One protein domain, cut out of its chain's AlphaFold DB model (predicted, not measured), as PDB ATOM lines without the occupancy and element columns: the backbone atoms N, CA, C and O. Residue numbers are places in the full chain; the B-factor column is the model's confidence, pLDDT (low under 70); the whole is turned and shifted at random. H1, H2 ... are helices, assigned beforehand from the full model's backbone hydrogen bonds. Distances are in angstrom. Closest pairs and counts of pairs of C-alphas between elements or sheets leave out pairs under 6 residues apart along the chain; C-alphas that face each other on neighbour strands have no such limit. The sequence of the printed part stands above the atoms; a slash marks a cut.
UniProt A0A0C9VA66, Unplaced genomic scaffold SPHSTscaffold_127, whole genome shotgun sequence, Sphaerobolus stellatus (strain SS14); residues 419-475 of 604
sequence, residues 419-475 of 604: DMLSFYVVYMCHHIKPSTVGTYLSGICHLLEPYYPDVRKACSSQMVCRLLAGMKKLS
ATOM      1  N   ASP A 419      50.880 -18.757  -3.422       72.25
ATOM      2  CA  ASP A 419      52.234 -19.284  -3.281       72.25
ATOM      3  C   ASP A 419      52.325 -20.723  -3.798       72.25
ATOM      4  O   ASP A 419      53.201 -21.022  -4.607       72.25
ATOM      5  N   MET A 420      51.371 -21.593  -3.447       71.62
ATOM      6  CA  MET A 420      51.333 -22.978  -3.937       71.62
ATOM      7  C   MET A 420      51.249 -23.039  -5.471       71.62
ATOM      8  O   MET A 420      51.980 -23.802  -6.105       71.62
ATOM      9  N   LEU A 421      50.414 -22.192  -6.081       75.62
ATOM     10  CA  LEU A 421      50.277 -22.115  -7.538       75.62
ATOM     11  C   LEU A 421      51.520 -21.520  -8.213       75.62
ATOM     12  O   LEU A 421      51.896 -21.953  -9.299       75.62
ATOM     13  N   SER A 422      52.200 -20.567  -7.574       76.50
ATOM     14  CA  SER A 422      53.460 -20.029  -8.098       76.50
ATOM     15  C   SER A 422      54.602 -21.052  -8.024       76.50
ATOM     16  O   SER A 422      55.309 -21.239  -9.015       76.50
ATOM     17  N   PHE A 423      54.728 -21.814  -6.931       71.06
ATOM     18  CA  PHE A 423      55.689 -22.918  -6.841       71.06
ATOM     19  C   PHE A 423      55.392 -24.025  -7.850       71.06
ATOM     20  O   PHE A 423      56.318 -24.525  -8.490       71.06
ATOM     21  N   TYR A 424      54.113 -24.346  -8.063       77.88
ATOM     22  CA  TYR A 424      53.684 -25.263  -9.116       77.88
ATOM     23  C   TYR A 424      54.145 -24.790 -10.501       77.88
ATOM     24  O   TYR A 424      54.698 -25.581 -11.264       77.88
ATOM     25  N   VAL A 425      53.996 -23.499 -10.822       77.12
ATOM     26  CA  VAL A 425      54.458 -22.948 -12.105       77.12
ATOM     27  C   VAL A 425      55.968 -23.054 -12.261       77.12
ATOM     28  O   VAL A 425      56.413 -23.511 -13.312       77.12
ATOM     29  N   VAL A 426      56.755 -22.662 -11.248       76.44
ATOM     30  CA  VAL A 426      58.221 -22.784 -11.314       76.44
ATOM     31  C   VAL A 426      58.596 -24.243 -11.534       76.44
ATOM     32  O   VAL A 426      59.310 -24.547 -12.486       76.44
ATOM     33  N   TYR A 427      58.091 -25.143 -10.692       73.00
ATOM     34  CA  TYR A 427      58.418 -26.564 -10.726       73.00
ATOM     35  C   TYR A 427      58.060 -27.192 -12.076       73.00
ATOM     36  O   TYR A 427      58.916 -27.757 -12.753       73.00
ATOM     37  N   MET A 428      56.821 -27.013 -12.534       71.50
ATOM     38  CA  MET A 428      56.364 -27.617 -13.782       71.50
ATOM     39  C   MET A 428      57.050 -27.019 -15.006       71.50
ATOM     40  O   MET A 428      57.327 -27.754 -15.948       71.50
ATOM     41  N   CYS A 429      57.409 -25.733 -15.001       73.19
ATOM     42  CA  CYS A 429      58.157 -25.134 -16.112       73.19
ATOM     43  C   CYS A 429      59.594 -25.677 -16.248       73.19
ATOM     44  O   CYS A 429      60.201 -25.486 -17.299       73.19
ATOM     45  N   HIS A 430      60.138 -26.366 -15.234       68.75
ATOM     46  CA  HIS A 430      61.401 -27.112 -15.364       68.75
ATOM     47  C   HIS A 430      61.217 -28.480 -16.035       68.75
ATOM     48  O   HIS A 430      62.176 -29.036 -16.570       68.75
ATOM     49  N   HIS A 431      60.000 -29.028 -16.017       61.88
ATOM     50  CA  HIS A 431      59.699 -30.375 -16.504       61.88
ATOM     51  C   HIS A 431      58.956 -30.383 -17.844       61.88
ATOM     52  O   HIS A 431      59.117 -31.312 -18.633       61.88
ATOM     53  N   ILE A 432      58.155 -29.354 -18.119       73.06
ATOM     54  CA  ILE A 432      57.320 -29.230 -19.316       73.06
ATOM     55  C   ILE A 432      57.289 -27.780 -19.817       73.06
ATOM     56  O   ILE A 432      57.619 -26.839 -19.098       73.06
ATOM     57  N   LYS A 433      56.884 -27.582 -21.079       74.88
ATOM     58  CA  LYS A 433      56.897 -26.257 -21.718       74.88
ATOM     59  C   LYS A 433      56.022 -25.259 -20.940       74.88
ATOM     60  O   LYS A 433      54.868 -25.583 -20.651       74.88
ATOM     61  N   PRO A 434      56.483 -24.019 -20.691       77.94
ATOM     62  CA  PRO A 434      55.694 -23.015 -19.968       77.94
ATOM     63  C   PRO A 434      54.332 -22.679 -20.607       77.94
ATOM     64  O   PRO A 434      53.414 -22.220 -19.930       77.94
ATOM     65  N   SER A 435      54.157 -22.907 -21.915       69.94
ATOM     66  CA  SER A 435      52.846 -22.827 -22.575       69.94
ATOM     67  C   SER A 435      51.887 -23.921 -22.094       69.94
ATOM     68  O   SER A 435      50.745 -23.611 -21.769       69.94
ATOM     69  N   THR A 436      52.370 -25.159 -21.974       76.38
ATOM     70  CA  THR A 436      51.634 -26.309 -21.431       76.38
ATOM     71  C   THR A 436      51.303 -26.117 -19.952       76.38
ATOM     72  O   THR A 436      50.184 -26.398 -19.540       76.38
ATOM     73  N   VAL A 437      52.226 -25.549 -19.165       78.75
ATOM     74  CA  VAL A 437      51.975 -25.211 -17.750       78.75
ATOM     75  C   VAL A 437      50.829 -24.208 -17.606       78.75
ATOM     76  O   VAL A 437      50.000 -24.353 -16.712       78.75
ATOM     77  N   GLY A 438      50.726 -23.234 -18.516       74.38
ATOM     78  CA  GLY A 438      49.589 -22.310 -18.560       74.38
ATOM     79  C   GLY A 438      48.257 -23.010 -18.846       74.38
ATOM     80  O   GLY A 438      47.252 -22.702 -18.209       74.38
ATOM     81  N   THR A 439      48.247 -23.989 -19.754       77.25
ATOM     82  CA  THR A 439      47.059 -24.811 -20.034       77.25
ATOM     83  C   THR A 439      46.673 -25.663 -18.828       77.25
ATOM     84  O   THR A 439      45.497 -25.735 -18.482       77.25
ATOM     85  N   TYR A 440      47.656 -26.248 -18.140       77.69
ATOM     86  CA  TYR A 440      47.414 -27.044 -16.938       77.69
ATOM     87  C   TYR A 440      46.898 -26.191 -15.785       77.69
ATOM     88  O   TYR A 440      45.959 -26.605 -15.123       77.69
ATOM     89  N   LEU A 441      47.426 -24.981 -15.581       76.75
ATOM     90  CA  LEU A 441      46.877 -24.039 -14.602       76.75
ATOM     91  C   LEU A 441      45.417 -23.686 -14.891       76.75
ATOM     92  O   LEU A 441      44.614 -23.620 -13.965       76.75
ATOM     93  N   SER A 442      45.060 -23.479 -16.159       73.31
ATOM     94  CA  SER A 442      43.671 -23.205 -16.531       73.31
ATOM     95  C   SER A 442      42.764 -24.416 -16.300       73.31
ATOM     96  O   SER A 442      41.633 -24.242 -15.855       73.31
ATOM     97  N   GLY A 443      43.257 -25.630 -16.568       66.31
ATOM     98  CA  GLY A 443      42.550 -26.877 -16.267       66.31
ATOM     99  C   GLY A 443      42.377 -27.101 -14.763       66.31
ATOM    100  O   GLY A 443      41.272 -27.367 -14.309       66.31
ATOM    101  N   ILE A 444      43.437 -26.893 -13.978       69.38
ATOM    102  CA  ILE A 444      43.414 -26.947 -12.510       69.38
ATOM    103  C   ILE A 444      42.424 -25.920 -11.959       69.38
ATOM    104  O   ILE A 444      41.615 -26.248 -11.101       69.38
ATOM    105  N   CYS A 445      42.439 -24.692 -12.482       72.06
ATOM    106  CA  CYS A 445      41.496 -23.655 -12.084       72.06
ATOM    107  C   CYS A 445      40.049 -24.067 -12.367       72.06
ATOM    108  O   CYS A 445      39.202 -23.894 -11.503       72.06
ATOM    109  N   HIS A 446      39.767 -24.631 -13.543       63.47
ATOM    110  CA  HIS A 446      38.420 -25.060 -13.918       63.47
ATOM    111  C   HIS A 446      37.918 -26.245 -13.078       63.47
ATOM    112  O   HIS A 446      36.757 -26.272 -12.684       63.47
ATOM    113  N   LEU A 447      38.802 -27.195 -12.759       63.56
ATOM    114  CA  LEU A 447      38.484 -28.363 -11.933       63.56
ATOM    115  C   LEU A 447      38.298 -28.012 -10.452       63.56
ATOM    116  O   LEU A 447      37.487 -28.634  -9.771       63.56
ATOM    117  N   LEU A 448      39.055 -27.033  -9.947       69.56
ATOM    118  CA  LEU A 448      39.033 -26.640  -8.538       69.56
ATOM    119  C   LEU A 448      38.029 -25.528  -8.226       69.56
ATOM    120  O   LEU A 448      37.650 -25.385  -7.071       69.56
ATOM    121  N   GLU A 449      37.585 -24.751  -9.212       69.31
ATOM    122  CA  GLU A 449      36.649 -23.634  -9.028       69.31
ATOM    123  C   GLU A 449      35.313 -24.012  -8.360       69.31
ATOM    124  O   GLU A 449      34.867 -23.242  -7.508       69.31
ATOM    125  N   PRO A 450      34.703 -25.188  -8.624       64.62
ATOM    126  CA  PRO A 450      33.511 -25.635  -7.898       64.62
ATOM    127  C   PRO A 450      33.735 -25.855  -6.392       64.62
ATOM    128  O   PRO A 450      32.786 -25.793  -5.616       64.62
ATOM    129  N   TYR A 451      34.980 -26.112  -5.977       59.16
ATOM    130  CA  TYR A 451      35.350 -26.452  -4.599       59.16
ATOM    131  C   TYR A 451      36.055 -25.297  -3.868       59.16
ATOM    132  O   TYR A 451      35.949 -25.170  -2.649       59.16
ATOM    133  N   TYR A 452      36.756 -24.435  -4.609       73.69
ATOM    134  CA  TYR A 452      37.526 -23.300  -4.108       73.69
ATOM    135  C   TYR A 452      37.233 -22.063  -4.964       73.69
ATOM    136  O   TYR A 452      37.960 -21.795  -5.923       73.69
ATOM    137  N   PRO A 453      36.214 -21.260  -4.621       72.75
ATOM    138  CA  PRO A 453      35.772 -20.145  -5.465       72.75
ATOM    139  C   PRO A 453      36.854 -19.068  -5.674       72.75
ATOM    140  O   PRO A 453      36.858 -18.368  -6.686       72.75
ATOM    141  N   ASP A 454      37.828 -18.964  -4.764       74.31
ATOM    142  CA  ASP A 454      38.950 -18.024  -4.877       74.31
ATOM    143  C   ASP A 454      40.150 -18.561  -5.683       74.31
ATOM    144  O   ASP A 454      41.082 -17.800  -5.959       74.31
ATOM    145  N   VAL A 455      40.143 -19.828  -6.134       76.56
ATOM    146  CA  VAL A 455      41.252 -20.402  -6.927       76.56
ATOM    147  C   VAL A 455      41.460 -19.643  -8.234       76.56
ATOM    148  O   VAL A 455      42.594 -19.433  -8.660       76.56
ATOM    149  N   ARG A 456      40.377 -19.129  -8.830       79.88
ATOM    150  CA  ARG A 456      40.448 -18.303 -10.037       79.88
ATOM    151  C   ARG A 456      41.134 -16.966  -9.774       79.88
ATOM    152  O   ARG A 456      41.941 -16.533 -10.598       79.88
ATOM    153  N   LYS A 457      40.895 -16.346  -8.612       80.50
ATOM    154  CA  LYS A 457      41.612 -15.132  -8.184       80.50
ATOM    155  C   LYS A 457      43.088 -15.427  -7.904       80.50
ATOM    156  O   LYS A 457      43.942 -14.627  -8.274       80.50
ATOM    157  N   ALA A 458      43.398 -16.583  -7.316       79.06
ATOM    158  CA  ALA A 458      44.772 -16.994  -7.034       79.06
ATOM    159  C   ALA A 458      45.570 -17.320  -8.316       79.06
ATOM    160  O   ALA A 458      46.693 -16.838  -8.475       79.06
ATOM    161  N   CYS A 459      44.973 -18.047  -9.269       77.06
ATOM    162  CA  CYS A 459      45.548 -18.348 -10.589       77.06
ATOM    163  C   CYS A 459      45.741 -17.094 -11.451       77.06
ATOM    164  O   CYS A 459      46.726 -16.995 -12.179       77.06
ATOM    165  N   SER A 460      44.821 -16.131 -11.348       79.25
ATOM    166  CA  SER A 460      44.889 -14.857 -12.080       79.25
ATOM    167  C   SER A 460      45.718 -13.794 -11.355       79.25
ATOM    168  O   SER A 460      45.823 -12.661 -11.828       79.25
ATOM    169  N   SER A 461      46.302 -14.130 -10.201       86.44
ATOM    170  CA  SER A 461      47.102 -13.192  -9.426       86.44
ATOM    171  C   SER A 461      48.322 -12.720 -10.216       86.44
ATOM    172  O   SER A 461      48.928 -13.450 -11.008       86.44
ATOM    173  N   GLN A 462      48.727 -11.477  -9.957       82.44
ATOM    174  CA  GLN A 462      49.855 -10.856 -10.645       82.44
ATOM    175  C   GLN A 462      51.147 -11.683 -10.510       82.44
ATOM    176  O   GLN A 462      51.945 -11.721 -11.445       82.44
ATOM    177  N   MET A 463      51.332 -12.356  -9.368       80.12
ATOM    178  CA  MET A 463      52.485 -13.211  -9.076       80.12
ATOM    179  C   MET A 463      52.559 -14.396 -10.047       80.12
ATOM    180  O   MET A 463      53.552 -14.546 -10.756       80.12
ATOM    181  N   VAL A 464      51.489 -15.193 -10.142       81.25
ATOM    182  CA  VAL A 464      51.429 -16.403 -10.981       81.25
ATOM    183  C   VAL A 464      51.552 -16.044 -12.465       81.25
ATOM    184  O   VAL A 464      52.339 -16.654 -13.193       81.25
ATOM    185  N   CYS A 465      50.860 -14.989 -12.903       81.44
ATOM    186  CA  CYS A 465      50.908 -14.511 -14.285       81.44
ATOM    187  C   CYS A 465      52.304 -14.005 -14.694       81.44
ATOM    188  O   CYS A 465      52.803 -14.362 -15.765       81.44
ATOM    189  N   ARG A 466      52.967 -13.196 -13.849       80.62
ATOM    190  CA  ARG A 466      54.326 -12.688 -14.128       80.62
ATOM    191  C   ARG A 466      55.363 -13.801 -14.112       80.62
ATOM    192  O   ARG A 466      56.260 -13.800 -14.949       80.62
ATOM    193  N   LEU A 467      55.221 -14.757 -13.203       81.00
ATOM    194  CA  LEU A 467      56.130 -15.883 -13.075       81.00
ATOM    195  C   LEU A 467      56.032 -16.822 -14.288       81.00
ATOM    196  O   LEU A 467      57.052 -17.166 -14.879       81.00
ATOM    197  N   LEU A 468      54.819 -17.133 -14.755       81.00
ATOM    198  CA  LEU A 468      54.611 -17.908 -15.981       81.00
ATOM    199  C   LEU A 468      55.176 -17.188 -17.218       81.00
ATOM    200  O   LEU A 468      55.780 -17.817 -18.089       81.00
ATOM    201  N   ALA A 469      55.011 -15.865 -17.299       76.81
ATOM    202  CA  ALA A 469      55.606 -15.053 -18.360       76.81
ATOM    203  C   ALA A 469      57.146 -15.023 -18.283       76.81
ATOM    204  O   ALA A 469      57.809 -15.082 -19.318       76.81
ATOM    205  N   GLY A 470      57.717 -14.983 -17.076       78.88
ATOM    206  CA  GLY A 470      59.158 -15.088 -16.838       78.88
ATOM    207  C   GLY A 470      59.720 -16.441 -17.272       78.88
ATOM    208  O   GLY A 470      60.695 -16.486 -18.018       78.88
ATOM    209  N   MET A 471      59.051 -17.541 -16.911       78.94
ATOM    210  CA  MET A 471      59.455 -18.892 -17.321       78.94
ATOM    211  C   MET A 471      59.376 -19.076 -18.842       78.94
ATOM    212  O   MET A 471      60.282 -19.657 -19.433       78.94
ATOM    213  N   LYS A 472      58.361 -18.502 -19.509       75.88
ATOM    214  CA  LYS A 472      58.276 -18.466 -20.983       75.88
ATOM    215  C   LYS A 472      59.469 -17.761 -21.641       75.88
ATOM    216  O   LYS A 472      59.840 -18.145 -22.743       75.88
ATOM    217  N   LYS A 473      60.054 -16.745 -20.996       73.00
ATOM    218  CA  LYS A 473      61.240 -16.028 -21.500       73.00
ATOM    219  C   LYS A 473      62.554 -16.760 -21.200       73.00
ATOM    220  O   LYS A 473      63.480 -16.666 -21.995       73.00
ATOM    221  N   LEU A 474      62.633 -17.478 -20.076       68.94
ATOM    222  CA  LEU A 474      63.814 -18.249 -19.654       68.94
ATOM    223  C   LEU A 474      63.988 -19.559 -20.438       68.94
ATOM    224  O   LEU A 474      65.112 -19.948 -20.746       68.94
ATOM    225  N   SER A 475      62.893 -20.236 -20.791       62.66
ATOM    226  CA  SER A 475      62.917 -21.421 -21.653       62.66
ATOM    227  C   SER A 475      63.077 -20.998 -23.118       62.66
ATOM    228  O   SER A 475      62.090 -20.899 -23.844       62.66
TER     229      SER A 475
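AT A GLANCE: This is residues 419 to 475 of the 604 residues of an uncharacterized protein of Sphaerobolus stellatus (strain SS14) (UniProt A0A0C9VA66). Three longer helices make an elongated up-and-down bundle, each running against the one before: H1 and H4 lie side by side, residues 434 to 438 of H2 pack on them, and short H3 packs on H2 farther along. The printed part has 57 residues with four named helices, H1 to H4, all helix by class; it is compact, radius of gyration of the C-alphas 10.7 A, spanning 33 by 19 by 14 A.

IN THESE COORDINATES: H1, residues 419 to 431, begins at C-alpha 419 (52.234, -19.284, -3.281) and measures 18.8 A. H2, residues 434 to 448, measures 20.5 A; H3, residues 455 to 459, 6.0 A. H4, residues 462 to 474, measures 18.2 A, ending at C-alpha 474 (63.814, -18.249, -19.654).

HOW THE PARTS SIT: H1 and H2, a helical hairpin, touch through residues 425 to 429 and 434 to 437 alone, closest C-alphas Met 428 and Val 437, 6.4 A, at a steep tilt of 41 degrees. H1 touches H4, closest C-alphas Ser 422 and Val 464, 5.1 A, the same way at a shallow 14 degrees. H2, the hub, also touches H3, closest C-alphas Cys 445 and Arg 456, 5.8 A, and H4. Each O i to N i+4 pair is within hydrogen-bond range in H2, H3 and H4; in H1, 8 of 9.

THE WHOLE: C-alphas 450 and 474, farthest apart, are 33.3 A apart. The printed part has no cut and no long link. Confidence is under 70 in 13 residues, among them 446 to 451.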